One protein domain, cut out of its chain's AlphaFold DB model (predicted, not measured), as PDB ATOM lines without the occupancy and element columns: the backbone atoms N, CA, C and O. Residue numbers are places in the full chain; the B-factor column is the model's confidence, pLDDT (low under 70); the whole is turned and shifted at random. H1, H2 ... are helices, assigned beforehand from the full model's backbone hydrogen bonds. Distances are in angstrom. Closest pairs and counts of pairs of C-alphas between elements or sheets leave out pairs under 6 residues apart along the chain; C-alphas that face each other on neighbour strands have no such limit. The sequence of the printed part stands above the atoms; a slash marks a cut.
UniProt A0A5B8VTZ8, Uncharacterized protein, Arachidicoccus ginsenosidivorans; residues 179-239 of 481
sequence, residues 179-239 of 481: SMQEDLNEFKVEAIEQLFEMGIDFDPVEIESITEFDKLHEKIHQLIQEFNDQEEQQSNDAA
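This is residues 179 to 239 of the 481 residues of an uncharacterized protein of Arachidicoccus ginsenosidivorans (UniProt A0A5B8VTZ8). Two long helices, H1 and H3, run the same way and lie partly side by side, with the short helix H2 packed on one side of H1, where the chain folds back between them. H3 runs on past the end of H1, and its last part, with residues 229 to 239 standing free, sticks out as an arm that makes much of the length. The printed part has 61 residues with three named helices, in the order H1, H2, H3, and no named strand; the class is all helix. The whole is loose, with a radius of gyration of the C-alphas of 13.4 A, and spans 50 by 19 by 14 A.

H1 holds residues 179 to 197 and measures 27.2 A from first to last C-alpha, beginning at C-alpha 179 at (83.171, 95.523, 317.313). H2 holds residues 204 to 209, with C-alpha 204 at (72.762, 109.619, 304.025). H3, residues 213 to 237, is the longest helix at 35.6 A and ends at C-alpha 237 at (46.646, 110.060, 292.137).

H1 touches H2 with residues 185 to 192 alone, and their closest C-alphas, those of Lys 188 and Ile 207, are 6.7 A apart. These two helices form a helical hairpin, with a shallow tilt of 18 degrees, opposite ways. H3 touches H1 with residues 213 to 224 alone; the closest C-alphas, those of Leu 184 and Phe 213, are 6.5 A apart. H1 and H3 run the same way at a shallow tilt of 10 degrees. H2 and H3 are close but not clearly touching, with the closest C-alphas, those of Ile 207 and Leu 216, 6.9 A apart. In H1, H2 and H3 every O i to N i+4 pair is within hydrogen-bond range.

The C-alphas of Ser 179 and Ala 239, the two farthest apart, are 50.1 A apart. Without residues 229 to 239 the body spans 33 by 17 by 14 A. The link from H1 to H2 is short and the link from H2 to H3 is tight. The printed part has no cut. The mean pLDDT of the printed part is 80.8, and residues 232 to 239 are under 70.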
ATOM      1  N   SER A 179      83.745  96.455 318.290       89.75
ATOM      2  CA  SER A 179      83.171  95.523 317.313       89.75
ATOM      3  C   SER A 179      81.741  95.870 316.923       89.75
ATOM      4  O   SER A 179      81.444  95.870 315.741       89.75
ATOM      5  N   MET A 180      80.874  96.180 317.890       89.06
ATOM      6  CA  MET A 180      79.481  96.538 317.598       89.06
ATOM      7  C   MET A 180      79.389  97.810 316.757       89.06
ATOM      8  O   MET A 180      78.514  97.916 315.905       89.06
ATOM      9  N   GLN A 181      80.305  98.757 316.960       89.31
ATOM     10  CA  GLN A 181      80.363  99.956 316.135       89.31
ATOM     11  C   GLN A 181      80.839  99.661 314.708       89.31
ATOM     12  O   GLN A 181      80.317 100.253 313.769       89.31
ATOM     13  N   GLU A 182      81.819  98.770 314.535       90.88
ATOM     14  CA  GLU A 182      82.256  98.310 313.210       90.88
ATOM     15  C   GLU A 182      81.111  97.607 312.469       90.88
ATOM     16  O   GLU A 182      80.812  97.992 311.341       90.88
ATOM     17  N   ASP A 183      80.425  96.670 313.128       87.75
ATOM     18  CA  ASP A 183      79.294  95.932 312.554       87.75
ATOM     19  C   ASP A 183      78.133  96.884 312.194       87.75
ATOM     20  O   ASP A 183      77.531  96.772 311.127       87.75
ATOM     21  N   LEU A 184      77.845  97.876 313.048       88.31
ATOM     22  CA  LEU A 184      76.847  98.913 312.765       88.31
ATOM     23  C   LEU A 184      77.236  99.756 311.544       88.31
ATOM     24  O   LEU A 184      76.380 100.075 310.724       88.31
ATOM     25  N   ASN A 185      78.505 100.143 311.426       90.69
ATOM     26  CA  ASN A 185      78.977 100.933 310.293       90.69
ATOM     27  C   ASN A 185      78.931 100.131 308.984       90.69
ATOM     28  O   ASN A 185      78.545 100.689 307.964       90.69
ATOM     29  N   GLU A 186      79.276  98.841 309.016       90.50
ATOM     30  CA  GLU A 186      79.132  97.936 307.866       90.50
ATOM     31  C   GLU A 186      77.662  97.841 307.438       90.50
ATOM     32  O   GLU A 186      77.342  98.089 306.277       90.50
ATOM     33  N   PHE A 187      76.750  97.619 308.389       88.06
ATOM     34  CA  PHE A 187      75.316  97.552 308.102       88.06
ATOM     35  C   PHE A 187      74.747  98.874 307.563       88.06
ATOM     36  O   PHE A 187      73.883  98.855 306.693       88.06
ATOM     37  N   LYS A 188      75.233 100.033 308.033       87.31
ATOM     38  CA  LYS A 188      74.845 101.336 307.462       87.31
ATOM     39  C   LYS A 188      75.224 101.451 305.994       87.31
ATOM     40  O   LYS A 188      74.409 101.932 305.219       87.31
ATOM     41  N   VAL A 189      76.438 101.039 305.624       88.88
ATOM     42  CA  VAL A 189      76.892 101.086 304.228       88.88
ATOM     43  C   VAL A 189      75.995 100.203 303.363       88.88
ATOM     44  O   VAL A 189      75.443 100.697 302.385       88.88
ATOM     45  N   GLU A 190      75.757  98.955 303.776       87.94
ATOM     46  CA  GLU A 190      74.858  98.041 303.052       87.94
ATOM     47  C   GLU A 190      73.426  98.594 302.949       87.94
ATOM     48  O   GLU A 190      72.788  98.485 301.904       87.94
ATOM     49  N   ALA A 191      72.906  99.202 304.019       86.00
ATOM     50  CA  ALA A 191      71.573  99.795 304.023       86.00
ATOM     51  C   ALA A 191      71.468 100.996 303.072       86.00
ATOM     52  O   ALA A 191      70.493 101.105 302.336       86.00
ATOM     53  N   ILE A 192      72.467 101.881 303.072       85.62
ATOM     54  CA  ILE A 192      72.538 103.037 302.167       85.62
ATOM     55  C   ILE A 192      72.560 102.557 300.711       85.62
ATOM     56  O   ILE A 192      71.792 103.063 299.896       85.62
ATOM     57  N   GLU A 193      73.390 101.560 300.394       86.44
ATOM     58  CA  GLU A 193      73.452 100.956 299.057       86.44
ATOM     59  C   GLU A 193      72.092 100.382 298.633       86.44
ATOM     60  O   GLU A 193      71.595 100.722 297.560       86.44
ATOM     61  N   GLN A 194      71.435  99.598 299.494       85.25
ATOM     62  CA  GLN A 194      70.115  99.022 299.203       85.25
ATOM     63  C   GLN A 194      69.038 100.090 298.975       85.25
ATOM     64  O   GLN A 194      68.248  99.979 298.039       85.25
ATOM     65  N   LEU A 195      68.998 101.139 299.802       85.38
ATOM     66  CA  LEU A 195      68.031 102.227 299.642       85.38
ATOM     67  C   LEU A 195      68.249 102.983 298.321       85.38
ATOM     68  O   LEU A 195      67.276 103.304 297.636       85.38
ATOM     69  N   PHE A 196      69.508 103.211 297.925       85.12
ATOM     70  CA  PHE A 196      69.833 103.800 296.624       85.12
ATOM     71  C   PHE A 196      69.420 102.900 295.456       85.12
ATOM     72  O   PHE A 196      68.834 103.392 294.492       85.12
ATOM     73  N   GLU A 197      69.669 101.590 295.538       87.19
ATOM     74  CA  GLU A 197      69.239 100.624 294.518       87.19
ATOM     75  C   GLU A 197      67.711 100.572 294.365       87.19
ATOM     76  O   GLU A 197      67.199 100.404 293.257       87.19
ATOM     77  N   MET A 198      66.975 100.766 295.463       82.88
ATOM     78  CA  MET A 198      65.512 100.873 295.462       82.88
ATOM     79  C   MET A 198      64.999 102.222 294.930       82.88
ATOM     80  O   MET A 198      63.805 102.354 294.669       82.88
ATOM     81  N   GLY A 199      65.875 103.217 294.746       85.69
ATOM     82  CA  GLY A 199      65.498 104.567 294.326       85.69
ATOM     83  C   GLY A 199      64.758 105.362 295.405       85.69
ATOM     84  O   GLY A 199      63.985 106.261 295.073       85.69
ATOM     85  N   ILE A 200      64.965 105.019 296.679       85.50
ATOM     86  CA  ILE A 200      64.394 105.740 297.819       85.50
ATOM     87  C   ILE A 200      65.172 107.046 298.005       85.50
ATOM     88  O   ILE A 200      66.401 107.039 298.014       85.50
ATOM     89  N   ASP A 201      64.464 108.165 298.161       86.06
ATOM     90  CA  ASP A 201      65.071 109.459 298.490       86.06
ATOM     91  C   ASP A 201      65.309 109.552 300.003       86.06
ATOM     92  O   ASP A 201      64.381 109.409 300.801       86.06
ATOM     93  N   PHE A 202      66.561 109.751 300.412       88.44
ATOM     94  CA  PHE A 202      66.952 109.891 301.813       88.44
ATOM     95  C   PHE A 202      68.235 110.719 301.933       88.44
ATOM     96  O   PHE A 202      69.043 110.777 301.007       88.44
ATOM     97  N   ASP A 203      68.451 111.326 303.102       90.06
ATOM     98  CA  ASP A 203      69.727 111.959 303.442       90.06
ATOM     99  C   ASP A 203      70.666 110.919 304.088       90.06
ATOM    100  O   ASP A 203      70.378 110.439 305.193       90.06
ATOM    101  N   PRO A 204      71.801 110.562 303.454       87.06
ATOM    102  CA  PRO A 204      72.762 109.619 304.025       87.06
ATOM    103  C   PRO A 204      73.287 110.053 305.397       87.06
ATOM    104  O   PRO A 204      73.570 109.198 306.237       87.06
ATOM    105  N   VAL A 205      73.351 111.362 305.672       89.12
ATOM    106  CA  VAL A 205      73.812 111.897 306.960       89.12
ATOM    107  C   VAL A 205      72.876 111.482 308.098       89.12
ATOM    108  O   VAL A 205      73.341 111.212 309.210       89.12
ATOM    109  N   GLU A 206      71.569 111.364 307.838       88.38
ATOM    110  CA  GLU A 206      70.619 110.871 308.839       88.38
ATOM    111  C   GLU A 206      70.953 109.433 309.239       88.38
ATOM    112  O   GLU A 206      71.036 109.140 310.432       88.38
ATOM    113  N   ILE A 207      71.223 108.558 308.267       86.50
ATOM    114  CA  ILE A 207      71.582 107.152 308.503       86.50
ATOM    115  C   ILE A 207      72.942 107.044 309.201       86.50
ATOM    116  O   ILE A 207      73.102 106.307 310.180       86.50
ATOM    117  N   GLU A 208      73.922 107.826 308.751       87.31
ATOM    118  CA  GLU A 208      75.257 107.874 309.342       87.31
ATOM    119  C   GLU A 208      75.236 108.325 310.807       87.31
ATOM    120  O   GLU A 208      76.015 107.812 311.617       87.31
ATOM    121  N   SER A 209      74.317 109.222 311.179       88.69
ATOM    122  CA  SER A 209      74.200 109.752 312.542       88.69
ATOM    123  C   SER A 209      73.668 108.747 313.574       88.69
ATOM    124  O   SER A 209      73.855 108.936 314.780       88.69
ATOM    125  N   ILE A 210      73.030 107.657 313.134       88.19
ATOM    126  CA  ILE A 210      72.397 106.683 314.031       88.19
ATOM    127  C   ILE A 210      73.456 105.848 314.753       88.19
ATOM    128  O   ILE A 210      74.359 105.290 314.144       88.19
ATOM    129  N   THR A 211      73.360 105.716 316.072       88.88
ATOM    130  CA  THR A 211      74.372 105.015 316.893       88.88
ATOM    131  C   THR A 211      73.891 103.686 317.472       88.88
ATOM    132  O   THR A 211      74.663 102.981 318.115       88.88
ATOM    133  N   GLU A 212      72.635 103.318 317.227       87.06
ATOM    134  CA  GLU A 212      72.001 102.113 317.764       87.06
ATOM    135  C   GLU A 212      71.373 101.302 316.628       87.06
ATOM    136  O   GLU A 212      70.726 101.864 315.744       87.06
ATOM    137  N   PHE A 213      71.542  99.979 316.673       84.62
ATOM    138  CA  PHE A 213      71.065  99.076 315.623       84.62
ATOM    139  C   PHE A 213      69.534  99.091 315.492       84.62
ATOM    140  O   PHE A 213      69.017  99.179 314.381       84.62
ATOM    141  N   ASP A 214      68.815  99.098 316.618       81.94
ATOM    142  CA  ASP A 214      67.346  99.112 316.635       81.94
ATOM    143  C   ASP A 214      66.789 100.363 315.940       81.94
ATOM    144  O   ASP A 214      65.928 100.264 315.070       81.94
ATOM    145  N   LYS A 215      67.361 101.538 316.239       89.06
ATOM    146  CA  LYS A 215      66.974 102.813 315.611       89.06
ATOM    147  C   LYS A 215      67.278 102.840 314.117       89.06
ATOM    148  O   LYS A 215      66.523 103.428 313.347       89.06
ATOM    149  N   LEU A 216      68.392 102.233 313.708       88.38
ATOM    150  CA  LEU A 216      68.777 102.151 312.303       88.38
ATOM    151  C   LEU A 216      67.785 101.283 311.533       88.38
ATOM    152  O   LEU A 216      67.284 101.694 310.491       88.38
ATOM    153  N   HIS A 217      67.456 100.118 312.086       82.19
ATOM    154  CA  HIS A 217      66.476  99.215 311.508       82.19
ATOM    155  C   HIS A 217      65.085  99.865 311.433       82.19
ATOM    156  O   HIS A 217      64.467  99.840 310.373       82.19
ATOM    157  N   GLU A 218      64.611 100.510 312.504       84.62
ATOM    158  CA  GLU A 218      63.347 101.266 312.504       84.62
ATOM    159  C   GLU A 218      63.313 102.341 311.410       84.62
ATOM    160  O   GLU A 218      62.342 102.414 310.659       84.62
ATOM    161  N   LYS A 219      64.384 103.132 311.271       89.12
ATOM    162  CA  LYS A 219      64.472 104.181 310.245       89.12
ATOM    163  C   LYS A 219      64.449 103.606 308.826       89.12
ATOM    164  O   LYS A 219      63.753 104.152 307.978       89.12
ATOM    165  N   ILE A 220      65.165 102.510 308.566       83.88
ATOM    166  CA  ILE A 220      65.155 101.838 307.254       83.88
ATOM    167  C   ILE A 220      63.754 101.308 306.931       83.88
ATOM    168  O   ILE A 220      63.247 101.548 305.840       83.88
ATOM    169  N   HIS A 221      63.103 100.628 307.884       82.00
ATOM    170  CA  HIS A 221      61.731 100.136 307.703       82.00
ATOM    171  C   HIS A 221      60.752 101.270 307.428       82.00
ATOM    172  O   HIS A 221      59.928 101.151 306.526       82.00
ATOM    173  N   GLN A 222      60.876 102.380 308.157       86.00
ATOM    174  CA  GLN A 222      60.063 103.568 307.926       86.00
ATOM    175  C   GLN A 222      60.254 104.112 306.503       86.00
ATOM    176  O   GLN A 222      59.264 104.348 305.821       86.00
ATOM    177  N   LEU A 223      61.496 104.261 306.031       86.81
ATOM    178  CA  LEU A 223      61.783 104.752 304.675       86.81
ATOM    179  C   LEU A 223      61.209 103.833 303.587       86.81
ATOM    180  O   LEU A 223      60.615 104.310 302.624       86.81
ATOM    181  N   ILE A 224      61.342 102.514 303.752       81.19
ATOM    182  CA  ILE A 224      60.773 101.531 302.818       81.19
ATOM    183  C   ILE A 224      59.243 101.603 302.821       81.19
ATOM    184  O   ILE A 224      58.617 101.543 301.764       81.19
ATOM    185  N   GLN A 225      58.631 101.734 303.998       78.56
ATOM    186  CA  GLN A 225      57.184 101.849 304.120       78.56
ATOM    187  C   GLN A 225      56.674 103.140 303.470       78.56
ATOM    188  O   GLN A 225      55.756 103.083 302.661       78.56
ATOM    189  N   GLU A 226      57.309 104.279 303.752       82.56
ATOM    190  CA  GLU A 226      56.973 105.565 303.136       82.56
ATOM    191  C   GLU A 226      57.126 105.520 301.613       82.56
ATOM    192  O   GLU A 226      56.271 106.041 300.900       82.56
ATOM    193  N   PHE A 227      58.169 104.868 301.097       82.00
ATOM    194  CA  PHE A 227      58.350 104.667 299.661       82.00
ATOM    195  C   PHE A 227      57.221 103.832 299.044       82.00
ATOM    196  O   PHE A 227      56.658 104.222 298.020       82.00
ATOM    197  N   ASN A 228      56.848 102.719 299.680       74.06
ATOM    198  CA  ASN A 228      55.745 101.876 299.217       74.06
ATOM    199  C   ASN A 228      54.409 102.636 299.245       74.06
ATOM    200  O   ASN A 228      53.661 102.590 298.268       74.06
ATOM    201  N   ASP A 229      54.146 103.387 300.317       76.12
ATOM    202  CA  ASP A 229      52.946 104.214 300.461       76.12
ATOM    203  C   ASP A 229      52.914 105.330 299.401       76.12
ATOM    204  O   ASP A 229      51.857 105.636 298.849       76.12
ATOM    205  N   GLN A 230      54.061 105.940 299.080       75.00
ATOM    206  CA  GLN A 230      54.179 106.949 298.025       75.00
ATOM    207  C   GLN A 230      53.976 106.356 296.631       75.00
ATOM    208  O   GLN A 230      53.276 106.959 295.818       75.00
ATOM    209  N   GLU A 231      54.550 105.188 296.332       71.44
ATOM    210  CA  GLU A 231      54.288 104.472 295.080       71.44
ATOM    211  C   GLU A 231      52.803 104.111 294.964       71.44
ATOM    212  O   GLU A 231      52.221 104.286 293.892       71.44
ATOM    213  N   GLU A 232      52.159 103.691 296.057       64.56
ATOM    214  CA  GLU A 232      50.724 103.405 296.100       64.56
ATOM    215  C   GLU A 232      49.882 104.679 295.919       64.56
ATOM    216  O   GLU A 232      48.926 104.682 295.145       64.56
ATOM    217  N   GLN A 233      50.263 105.799 296.543       55.94
ATOM    218  CA  GLN A 233      49.589 107.094 296.397       55.94
ATOM    219  C   GLN A 233      49.771 107.702 295.006       55.94
ATOM    220  O   GLN A 233      48.797 108.148 294.415       55.94
ATOM    221  N   GLN A 234      50.962 107.666 294.409       55.88
ATOM    222  CA  GLN A 234      51.171 108.081 293.015       55.88
ATOM    223  C   GLN A 234      50.424 107.139 292.053       55.88
ATOM    224  O   GLN A 234      49.770 107.577 291.090       55.88
ATOM    225  N   SER A 235      50.415 105.843 292.385       46.62
ATOM    226  CA  SER A 235      49.548 104.823 291.796       46.62
ATOM    227  C   SER A 235      48.079 104.927 292.233       46.62
ATOM    228  O   SER A 235      47.283 104.079 291.845       46.62
ATOM    229  N   ASN A 236      47.648 106.003 292.884       41.72
ATOM    230  CA  ASN A 236      46.239 106.331 293.107       41.72
ATOM    231  C   ASN A 236      45.901 107.729 292.561       41.72
ATOM    232  O   ASN A 236      44.848 107.910 291.960       41.72
ATOM    233  N   ASP A 237      46.830 108.682 292.598       42.12
ATOM    234  CA  ASP A 237      46.646 110.060 292.137       42.12
ATOM    235  C   ASP A 237      46.773 110.206 290.621       42.12
ATOM    236  O   ASP A 237      45.939 110.862 289.998       42.12
ATOM    237  N   ALA A 238      47.713 109.514 289.956       45.53
ATOM    238  CA  ALA A 238      47.765 109.549 288.482       45.53
ATOM    239  C   ALA A 238      46.543 108.856 287.819       45.53
ATOM    240  O   ALA A 238      46.435 108.790 286.597       45.53
ATOM    241  N   ALA A 239      45.639 108.284 288.625       39.66
ATOM    242  CA  ALA A 239      44.315 107.818 288.216       39.66
ATOM    243  C   ALA A 239      43.294 108.909 288.047       39.66
ATOM    244  O   ALA A 239      42.338 108.773 287.285       39.66
TER     245      ALA A 239